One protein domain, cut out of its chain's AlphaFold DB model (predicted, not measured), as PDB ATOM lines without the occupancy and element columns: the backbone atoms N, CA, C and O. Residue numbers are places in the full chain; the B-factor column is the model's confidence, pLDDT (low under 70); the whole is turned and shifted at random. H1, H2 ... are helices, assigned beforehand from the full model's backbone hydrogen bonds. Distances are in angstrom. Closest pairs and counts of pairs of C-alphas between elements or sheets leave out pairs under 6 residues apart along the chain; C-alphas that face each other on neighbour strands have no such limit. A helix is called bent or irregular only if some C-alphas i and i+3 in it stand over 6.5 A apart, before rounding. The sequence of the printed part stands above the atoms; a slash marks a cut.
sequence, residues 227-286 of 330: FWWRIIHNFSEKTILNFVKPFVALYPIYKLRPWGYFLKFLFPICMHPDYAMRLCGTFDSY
ATOM      1  N   PHE A 227      29.668  15.019  21.302       74.44
ATOM      2  CA  PHE A 227      28.398  15.049  20.584       74.44
ATOM      3  C   PHE A 227      27.506  16.198  21.067       74.44
ATOM      4  O   PHE A 227      27.160  17.071  20.275       74.44
ATOM      5  N   TRP A 228      27.187  16.233  22.365       75.50
ATOM      6  CA  TRP A 228      26.317  17.261  22.944       75.50
ATOM      7  C   TRP A 228      26.952  18.636  22.900       75.50
ATOM      8  O   TRP A 228      26.284  19.586  22.503       75.50
ATOM      9  N   TRP A 229      28.244  18.730  23.224       75.44
ATOM     10  CA  TRP A 229      28.979  19.985  23.124       75.44
ATOM     11  C   TRP A 229      28.832  20.597  21.730       75.44
ATOM     12  O   TRP A 229      28.401  21.738  21.606       75.44
ATOM     13  N   ARG A 230      29.033  19.813  20.661       77.69
ATOM     14  CA  ARG A 230      28.929  20.295  19.274       77.69
ATOM     15  C   ARG A 230      27.533  20.802  18.894       77.69
ATOM     16  O   ARG A 230      27.429  21.596  17.966       77.69
ATOM     17  N   ILE A 231      26.495  20.380  19.615       81.50
ATOM     18  CA  ILE A 231      25.112  20.832  19.427       81.50
ATOM     19  C   ILE A 231      24.824  22.095  20.249       81.50
ATOM     20  O   ILE A 231      24.231  23.030  19.719       81.50
ATOM     21  N   ILE A 232      25.227  22.133  21.525       80.88
ATOM     22  CA  ILE A 232      24.715  23.130  22.480       80.88
ATOM     23  C   ILE A 232      25.690  24.259  22.833       80.88
ATOM     24  O   ILE A 232      25.240  25.247  23.398       80.88
ATOM     25  N   HIS A 233      26.981  24.172  22.489       74.88
ATOM     26  CA  HIS A 233      27.984  25.189  22.868       74.88
ATOM     27  C   HIS A 233      27.707  26.599  22.313       74.88
ATOM     28  O   HIS A 233      28.214  27.575  22.849       74.88
ATOM     29  N   ASN A 234      26.905  26.718  21.248       78.12
ATOM     30  CA  ASN A 234      26.502  28.010  20.676       78.12
ATOM     31  C   ASN A 234      25.143  28.506  21.200       78.12
ATOM     32  O   ASN A 234      24.622  29.505  20.708       78.12
ATOM     33  N   PHE A 235      24.515  27.789  22.135       83.50
ATOM     34  CA  PHE A 235      23.254  28.223  22.728       83.50
ATOM     35  C   PHE A 235      23.498  29.237  23.848       83.50
ATOM     36  O   PHE A 235      24.582  29.320  24.414       83.50
ATOM     37  N   SER A 236      22.456  29.997  24.197       82.38
ATOM     38  CA  SER A 236      22.532  30.923  25.330       82.38
ATOM     39  C   SER A 236      22.840  30.187  26.639       82.38
ATOM     40  O   SER A 236      22.384  29.055  26.843       82.38
ATOM     41  N   GLU A 237      23.519  30.859  27.572       80.75
ATOM     42  CA  GLU A 237      23.840  30.321  28.901       80.75
ATOM     43  C   GLU A 237      22.594  29.785  29.621       80.75
ATOM     44  O   GLU A 237      22.599  28.697  30.194       80.75
ATOM     45  N   LYS A 238      21.467  30.504  29.521       83.38
ATOM     46  CA  LYS A 238      20.179  30.082  30.097       83.38
ATOM     47  C   LYS A 238      19.687  28.763  29.498       83.38
ATOM     48  O   LYS A 238      19.163  27.920  30.227       83.38
ATOM     49  N   THR A 239      19.853  28.580  28.190       87.56
ATOM     50  CA  THR A 239      19.465  27.349  27.493       87.56
ATOM     51  C   THR A 239      20.339  26.179  27.928       87.56
ATOM     52  O   THR A 239      19.800  25.138  28.305       87.56
ATOM     53  N   ILE A 240      21.665  26.355  27.950       86.19
ATOM     54  CA  ILE A 240      22.614  25.318  28.387       86.19
ATOM     55  C   ILE A 240      22.340  24.942  29.848       86.19
ATOM     56  O   ILE A 240      22.239  23.763  30.185       86.19
ATOM     57  N   LEU A 241      22.107  25.931  30.715       85.81
ATOM     58  CA  LEU A 241      21.786  25.706  32.120       85.81
ATOM     59  C   LEU A 241      20.498  24.890  32.291       85.81
ATOM     60  O   LEU A 241      20.443  23.961  33.098       85.81
ATOM     61  N   ASN A 242      19.443  25.231  31.549       90.25
ATOM     62  CA  ASN A 242      18.182  24.494  31.602       90.25
ATOM     63  C   ASN A 242      18.305  23.083  31.015       90.25
ATOM     64  O   ASN A 242      17.636  22.179  31.507       90.25
ATOM     65  N   PHE A 243      19.192  22.884  30.039       89.44
ATOM     66  CA  PHE A 243      19.513  21.567  29.501       89.44
ATOM     67  C   PHE A 243      20.224  20.674  30.529       89.44
ATOM     68  O   PHE A 243      19.854  19.513  30.673       89.44
ATOM     69  N   VAL A 244      21.203  21.190  31.286       89.31
ATOM     70  CA  VAL A 244      21.981  20.363  32.233       89.31
ATOM     71  C   VAL A 244      21.254  20.068  33.552       89.31
ATOM     72  O   VAL A 244      21.495  19.029  34.168       89.31
ATOM     73  N   LYS A 245      20.342  20.948  33.994       91.75
ATOM     74  CA  LYS A 245      19.621  20.834  35.281       91.75
ATOM     75  C   LYS A 245      18.949  19.467  35.509       91.75
ATOM     76  O   LYS A 245      19.177  18.897  36.578       91.75
ATOM     77  N   PRO A 246      18.156  18.911  34.567       93.31
ATOM     78  CA  PRO A 246      17.542  17.598  34.747       93.31
ATOM     79  C   PRO A 246      18.580  16.501  34.992       93.31
ATOM     80  O   PRO A 246      18.417  15.700  35.905       93.31
ATOM     81  N   PHE A 247      19.688  16.494  34.246       91.31
ATOM     82  CA  PHE A 247      20.735  15.481  34.402       91.31
ATOM     83  C   PHE A 247      21.445  15.590  35.753       91.31
ATOM     84  O   PHE A 247      21.695  14.573  36.397       91.31
ATOM     85  N   VAL A 248      21.691  16.815  36.224       89.75
ATOM     86  CA  VAL A 248      22.251  17.072  37.558       89.75
ATOM     87  C   VAL A 248      21.307  16.600  38.672       89.75
ATOM     88  O   VAL A 248      21.770  16.041  39.668       89.75
ATOM     89  N   ALA A 249      19.992  16.772  38.509       91.75
ATOM     90  CA  ALA A 249      18.991  16.300  39.470       91.75
ATOM     91  C   ALA A 249      18.931  14.761  39.560       91.75
ATOM     92  O   ALA A 249      18.647  14.213  40.624       91.75
ATOM     93  N   LEU A 250      19.280  14.054  38.479       92.44
ATOM     94  CA  LEU A 250      19.358  12.589  38.448       92.44
ATOM     95  C   LEU A 250      20.608  12.024  39.151       92.44
ATOM     96  O   LEU A 250      20.821  10.813  39.107       92.44
ATOM     97  N   TYR A 251      21.421  12.845  39.832       91.75
ATOM     98  CA  TYR A 251      22.652  12.434  40.525       91.75
ATOM     99  C   TYR A 251      22.568  11.105  41.313       91.75
ATOM    100  O   TYR A 251      23.488  10.295  41.172       91.75
ATOM    101  N   PRO A 252      21.502  10.795  42.086       91.81
ATOM    102  CA  PRO A 252      21.400   9.500  42.766       91.81
ATOM    103  C   PRO A 252      21.452   8.303  41.804       91.81
ATOM    104  O   PRO A 252      22.103   7.301  42.096       91.81
ATOM    105  N   ILE A 253      20.848   8.427  40.620       90.94
ATOM    106  CA  ILE A 253      20.821   7.379  39.589       90.94
ATOM    107  C   ILE A 253      22.206   7.215  38.951       90.94
ATOM    108  O   ILE A 253      22.626   6.094  38.668       90.94
ATOM    109  N   TYR A 254      22.981   8.300  38.825       88.38
ATOM    110  CA  TYR A 254      24.378   8.255  38.360       88.38
ATOM    111  C   TYR A 254      25.305   7.448  39.289       88.38
ATOM    112  O   TYR A 254      26.416   7.082  38.882       88.38
ATOM    113  N   LYS A 255      24.882   7.155  40.528       89.25
ATOM    114  CA  LYS A 255      25.622   6.303  41.473       89.25
ATOM    115  C   LYS A 255      25.277   4.812  41.346       89.25
ATOM    116  O   LYS A 255      26.037   3.987  41.846       89.25
ATOM    117  N   LEU A 256      24.178   4.453  40.678       90.81
ATOM    118  CA  LEU A 256      23.712   3.067  40.552       90.81
ATOM    119  C   LEU A 256      24.412   2.338  39.392       90.81
ATOM    120  O   LEU A 256      24.686   2.929  38.349       90.81
ATOM    121  N   ARG A 257      24.667   1.030  39.530       85.88
ATOM    122  CA  ARG A 257      25.165   0.172  38.434       85.88
ATOM    123  C   ARG A 257      24.017  -0.698  37.890       85.88
ATOM    124  O   ARG A 257      23.196  -1.127  38.693       85.88
ATOM    125  N   PRO A 258      23.952  -0.985  36.574       88.00
ATOM    126  CA  PRO A 258      24.805  -0.461  35.499       88.00
ATOM    127  C   PRO A 258      24.352   0.915  34.969       88.00
ATOM    128  O   PRO A 258      25.118   1.587  34.282       88.00
ATOM    129  N   TRP A 259      23.137   1.355  35.308       85.81
ATOM    130  CA  TRP A 259      22.463   2.524  34.724       85.81
ATOM    131  C   TRP A 259      23.250   3.833  34.818       85.81
ATOM    132  O   TRP A 259      23.292   4.601  33.861       85.81
ATOM    133  N   GLY A 260      23.947   4.069  35.928       85.06
ATOM    134  CA  GLY A 260      24.785   5.248  36.106       85.06
ATOM    135  C   GLY A 260      25.988   5.288  35.164       85.06
ATOM    136  O   GLY A 260      26.394   6.375  34.768       85.06
ATOM    137  N   TYR A 261      26.538   4.142  34.740       83.44
ATOM    138  CA  TYR A 261      27.591   4.119  33.712       83.44
ATOM    139  C   TYR A 261      27.051   4.541  32.353       83.44
ATOM    140  O   TYR A 261      27.674   5.350  31.669       83.44
ATOM    141  N   PHE A 262      25.872   4.035  31.996       85.56
ATOM    142  CA  PHE A 262      25.200   4.399  30.756       85.56
ATOM    143  C   PHE A 262      24.854   5.895  30.717       85.56
ATOM    144  O   PHE A 262      25.142   6.575  29.734       85.56
ATOM    145  N   LEU A 263      24.328   6.443  31.817       85.62
ATOM    146  CA  LEU A 263      24.037   7.874  31.923       85.62
ATOM    147  C   LEU A 263      25.298   8.740  31.877       85.62
ATOM    148  O   LEU A 263      25.306   9.727  31.156       85.62
ATOM    149  N   LYS A 264      26.386   8.362  32.562       84.31
ATOM    150  CA  LYS A 264      27.669   9.092  32.480       84.31
ATOM    151  C   LYS A 264      28.254   9.104  31.075       84.31
ATOM    152  O   LYS A 264      28.917  10.069  30.711       84.31
ATOM    153  N   PHE A 265      28.031   8.038  30.311       82.00
ATOM    154  CA  PHE A 265      28.453   7.962  28.920       82.00
ATOM    155  C   PHE A 265      27.633   8.906  28.028       82.00
ATOM    156  O   PHE A 265      28.204   9.647  27.232       82.00
ATOM    157  N   LEU A 266      26.303   8.917  28.173       83.62
ATOM    158  CA  LEU A 266      25.430   9.746  27.336       83.62
ATOM    159  C   LEU A 266      25.415  11.222  27.747       83.62
ATOM    160  O   LEU A 266      25.553  12.092  26.892       83.62
ATOM    161  N   PHE A 267      25.257  11.497  29.038       86.44
ATOM    162  CA  PHE A 267      25.078  12.824  29.629       86.44
ATOM    163  C   PHE A 267      26.018  12.985  30.821       86.44
ATOM    164  O   PHE A 267      25.601  12.956  31.975       86.44
ATOM    165  N   PRO A 268      27.322  13.106  30.581       84.56
ATOM    166  CA  PRO A 268      28.264  13.302  31.666       84.56
ATOM    167  C   PRO A 268      27.913  14.526  32.527       84.56
ATOM    168  O   PRO A 268      27.614  15.600  32.002       84.56
ATOM    169  N   ILE A 269      27.988  14.350  33.849       84.56
ATOM    170  CA  ILE A 269      27.812  15.402  34.857       84.56
ATOM    171  C   ILE A 269      28.986  15.399  35.836       84.56
ATOM    172  O   ILE A 269      29.661  14.380  36.018       84.56
ATOM    173  N   CYS A 270      29.196  16.522  36.518       82.50
ATOM    174  CA  CYS A 270      30.070  16.577  37.684       82.50
ATOM    175  C   CYS A 270      29.533  15.638  38.784       82.50
ATOM    176  O   CYS A 270      28.331  15.566  39.030       82.50
ATOM    177  N   MET A 271      30.412  14.898  39.462       83.38
ATOM    178  CA  MET A 271      30.024  13.953  40.524       83.38
ATOM    179  C   MET A 271      30.309  14.495  41.934       83.38
ATOM    180  O   MET A 271      30.427  13.717  42.879       83.38
ATOM    181  N   HIS A 272      30.408  15.819  42.084       78.06
ATOM    182  CA  HIS A 272      30.546  16.475  43.386       78.06
ATOM    183  C   HIS A 272      29.285  16.245  44.240       78.06
ATOM    184  O   HIS A 272      28.197  16.242  43.667       78.06
ATOM    185  N   PRO A 273      29.374  16.029  45.570       77.06
ATOM    186  CA  PRO A 273      28.205  15.790  46.423       77.06
ATOM    187  C   PRO A 273      27.285  17.012  46.559       77.06
ATOM    188  O   PRO A 273      26.064  16.849  46.468       77.06
ATOM    189  N   ASP A 274      27.851  18.211  46.706       79.69
ATOM    190  CA  ASP A 274      27.090  19.466  46.743       79.69
ATOM    191  C   ASP A 274      26.406  19.767  45.397       79.69
ATOM    192  O   ASP A 274      26.997  19.577  44.331       79.69
ATOM    193  N   TYR A 275      25.149  20.220  45.443       84.62
ATOM    194  CA  TYR A 275      24.342  20.466  44.245       84.62
ATOM    195  C   TYR A 275      24.807  21.690  43.456       84.62
ATOM    196  O   TYR A 275      24.816  21.629  42.226       84.62
ATOM    197  N   ALA A 276      25.186  22.776  44.128       75.75
ATOM    198  CA  ALA A 276      25.623  24.001  43.471       75.75
ATOM    199  C   ALA A 276      26.938  23.766  42.718       75.75
ATOM    200  O   ALA A 276      27.002  24.006  41.513       75.75
ATOM    201  N   MET A 277      27.924  23.156  43.378       70.88
ATOM    202  CA  MET A 277      29.205  22.758  42.782       70.88
ATOM    203  C   MET A 277      29.029  21.747  41.649       70.88
ATOM    204  O   MET A 277      29.716  21.797  40.629       70.88
ATOM    205  N   ARG A 278      28.073  20.825  41.796       84.81
ATOM    206  CA  ARG A 278      27.746  19.860  40.747       84.81
ATOM    207  C   ARG A 278      27.119  20.531  39.530       84.81
ATOM    208  O   ARG A 278      27.480  20.189  38.406       84.81
ATOM    209  N   LEU A 279      26.186  21.456  39.734       81.25
ATOM    210  CA  LEU A 279      25.568  22.210  38.648       81.25
ATOM    211  C   LEU A 279      26.598  23.094  37.940       81.25
ATOM    212  O   LEU A 279      26.655  23.050  36.716       81.25
ATOM    213  N   CYS A 280      27.431  23.804  38.705       76.12
ATOM    214  CA  CYS A 280      28.541  24.622  38.218       76.12
ATOM    215  C   CYS A 280      29.508  23.792  37.362       76.12
ATOM    216  O   CYS A 280      29.565  23.968  36.154       76.12
ATOM    217  N   GLY A 281      30.145  22.762  37.934       75.38
ATOM    218  CA  GLY A 281      31.104  21.940  37.189       75.38
ATOM    219  C   GLY A 281      30.492  21.160  36.017       75.38
ATOM    220  O   GLY A 281      31.193  20.786  35.078       75.38
ATOM    221  N   THR A 282      29.182  20.889  36.047       82.12
ATOM    222  CA  THR A 282      28.501  20.341  34.868       82.12
ATOM    223  C   THR A 282      28.361  21.413  33.798       82.12
ATOM    224  O   THR A 282      28.738  21.147  32.668       82.12
ATOM    225  N   PHE A 283      27.868  22.605  34.135       81.94
ATOM    226  CA  PHE A 283      27.699  23.713  33.193       81.94
ATOM    227  C   PHE A 283      29.018  24.102  32.505       81.94
ATOM    228  O   PHE A 283      29.048  24.109  31.278       81.94
ATOM    229  N   ASP A 284      30.099  24.256  33.274       75.81
ATOM    230  CA  ASP A 284      31.490  24.470  32.832       75.81
ATOM    231  C   ASP A 284      31.963  23.442  31.785       75.81
ATOM    232  O   ASP A 284      32.750  23.720  30.885       75.81
ATOM    233  N   SER A 285      31.430  22.219  31.842       77.44
ATOM    234  CA  SER A 285      31.762  21.180  30.864       77.44
ATOM    235  C   SER A 285      30.985  21.310  29.548       77.44
ATOM    236  O   SER A 285      31.296  20.580  28.621       77.44
ATOM    237  N   TYR A 286      29.969  22.166  29.426       79.75
ATOM    238  CA  TYR A 286      29.152  22.298  28.203       79.75
ATOM    239  C   TYR A 286      29.103  23.720  27.629       79.75
ATOM    240  O   TYR A 286      28.818  23.866  26.440       79.75
TER     241      TYR A 286
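This is residues 227 to 286 of the 330 residues of the protein "Methyltransf_11 domain-containing protein" of Candidatus Hydrogenedentes bacterium CG07_land_8_20_14_0_80_42_17 (UniProt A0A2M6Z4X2). The helices trace a C, with H2 followed by the short H3 along its long side, H1 folding back at one end and H4 folding back at the other. H5 packs at a steep slant on H2, reached by residues 267 to 274, which run from H4 across to it. The printed part has 60 residues with five named helices, H1 to H5 in order, and no named strand; the class is all helix, as the residues in named elements are helical. It is compact, with a radius of gyration of the C-alphas of 11.2 A, and spans 33 by 24 by 14 A.

Start with H1, residues 227 to 232: it is close to H2, residues 237 to 249, but not clearly touching, and the closest C-alphas, of Ile 232 and Ile 240, are 6.6 A apart. They run opposite ways at a steep tilt of 47 degrees. H2 and H3, residues 251 to 254, meet only through their link. H3 and H4, residues 259 to 266, touch only at the corner, closest at the C-alphas of Tyr 254 and Gly 260, 3.8 A. H5, residues 275 to 284, touches H2, closest at the C-alphas of Val 248 and Leu 279, 6.2 A; they run opposite ways at a steep tilt of 49 degrees. H1 touches no helix, and H4 and H5 are apart. In H1, H4 and H5 every O i to N i+4 pair is within hydrogen-bond range, in H2 7 of 9 are, and H3 is too short for such a pair.

Find C-alpha 227 at (28.398, 15.049, 20.584), where H1 begins. H2, the longest helix, runs 18.2 A from C-alpha 237 at (23.840, 30.321, 28.901); it is irregular, but only just, with C-alphas 243 and 246 6.9 A apart. H4 covers 10.7 A, and H5 covers 14.0 A to C-alpha 284 at (31.490, 24.470, 32.832).

Look to Ser 236 and Arg 257 for the two C-alphas farthest apart, 33.5 A. The printed part has no cut; the links from H1 to H2, H2 to H3 and H3 to H4 are tight, and that from H4 to H5 is short. The mean pLDDT of the printed part is 83.7, and no printed residue is under 70.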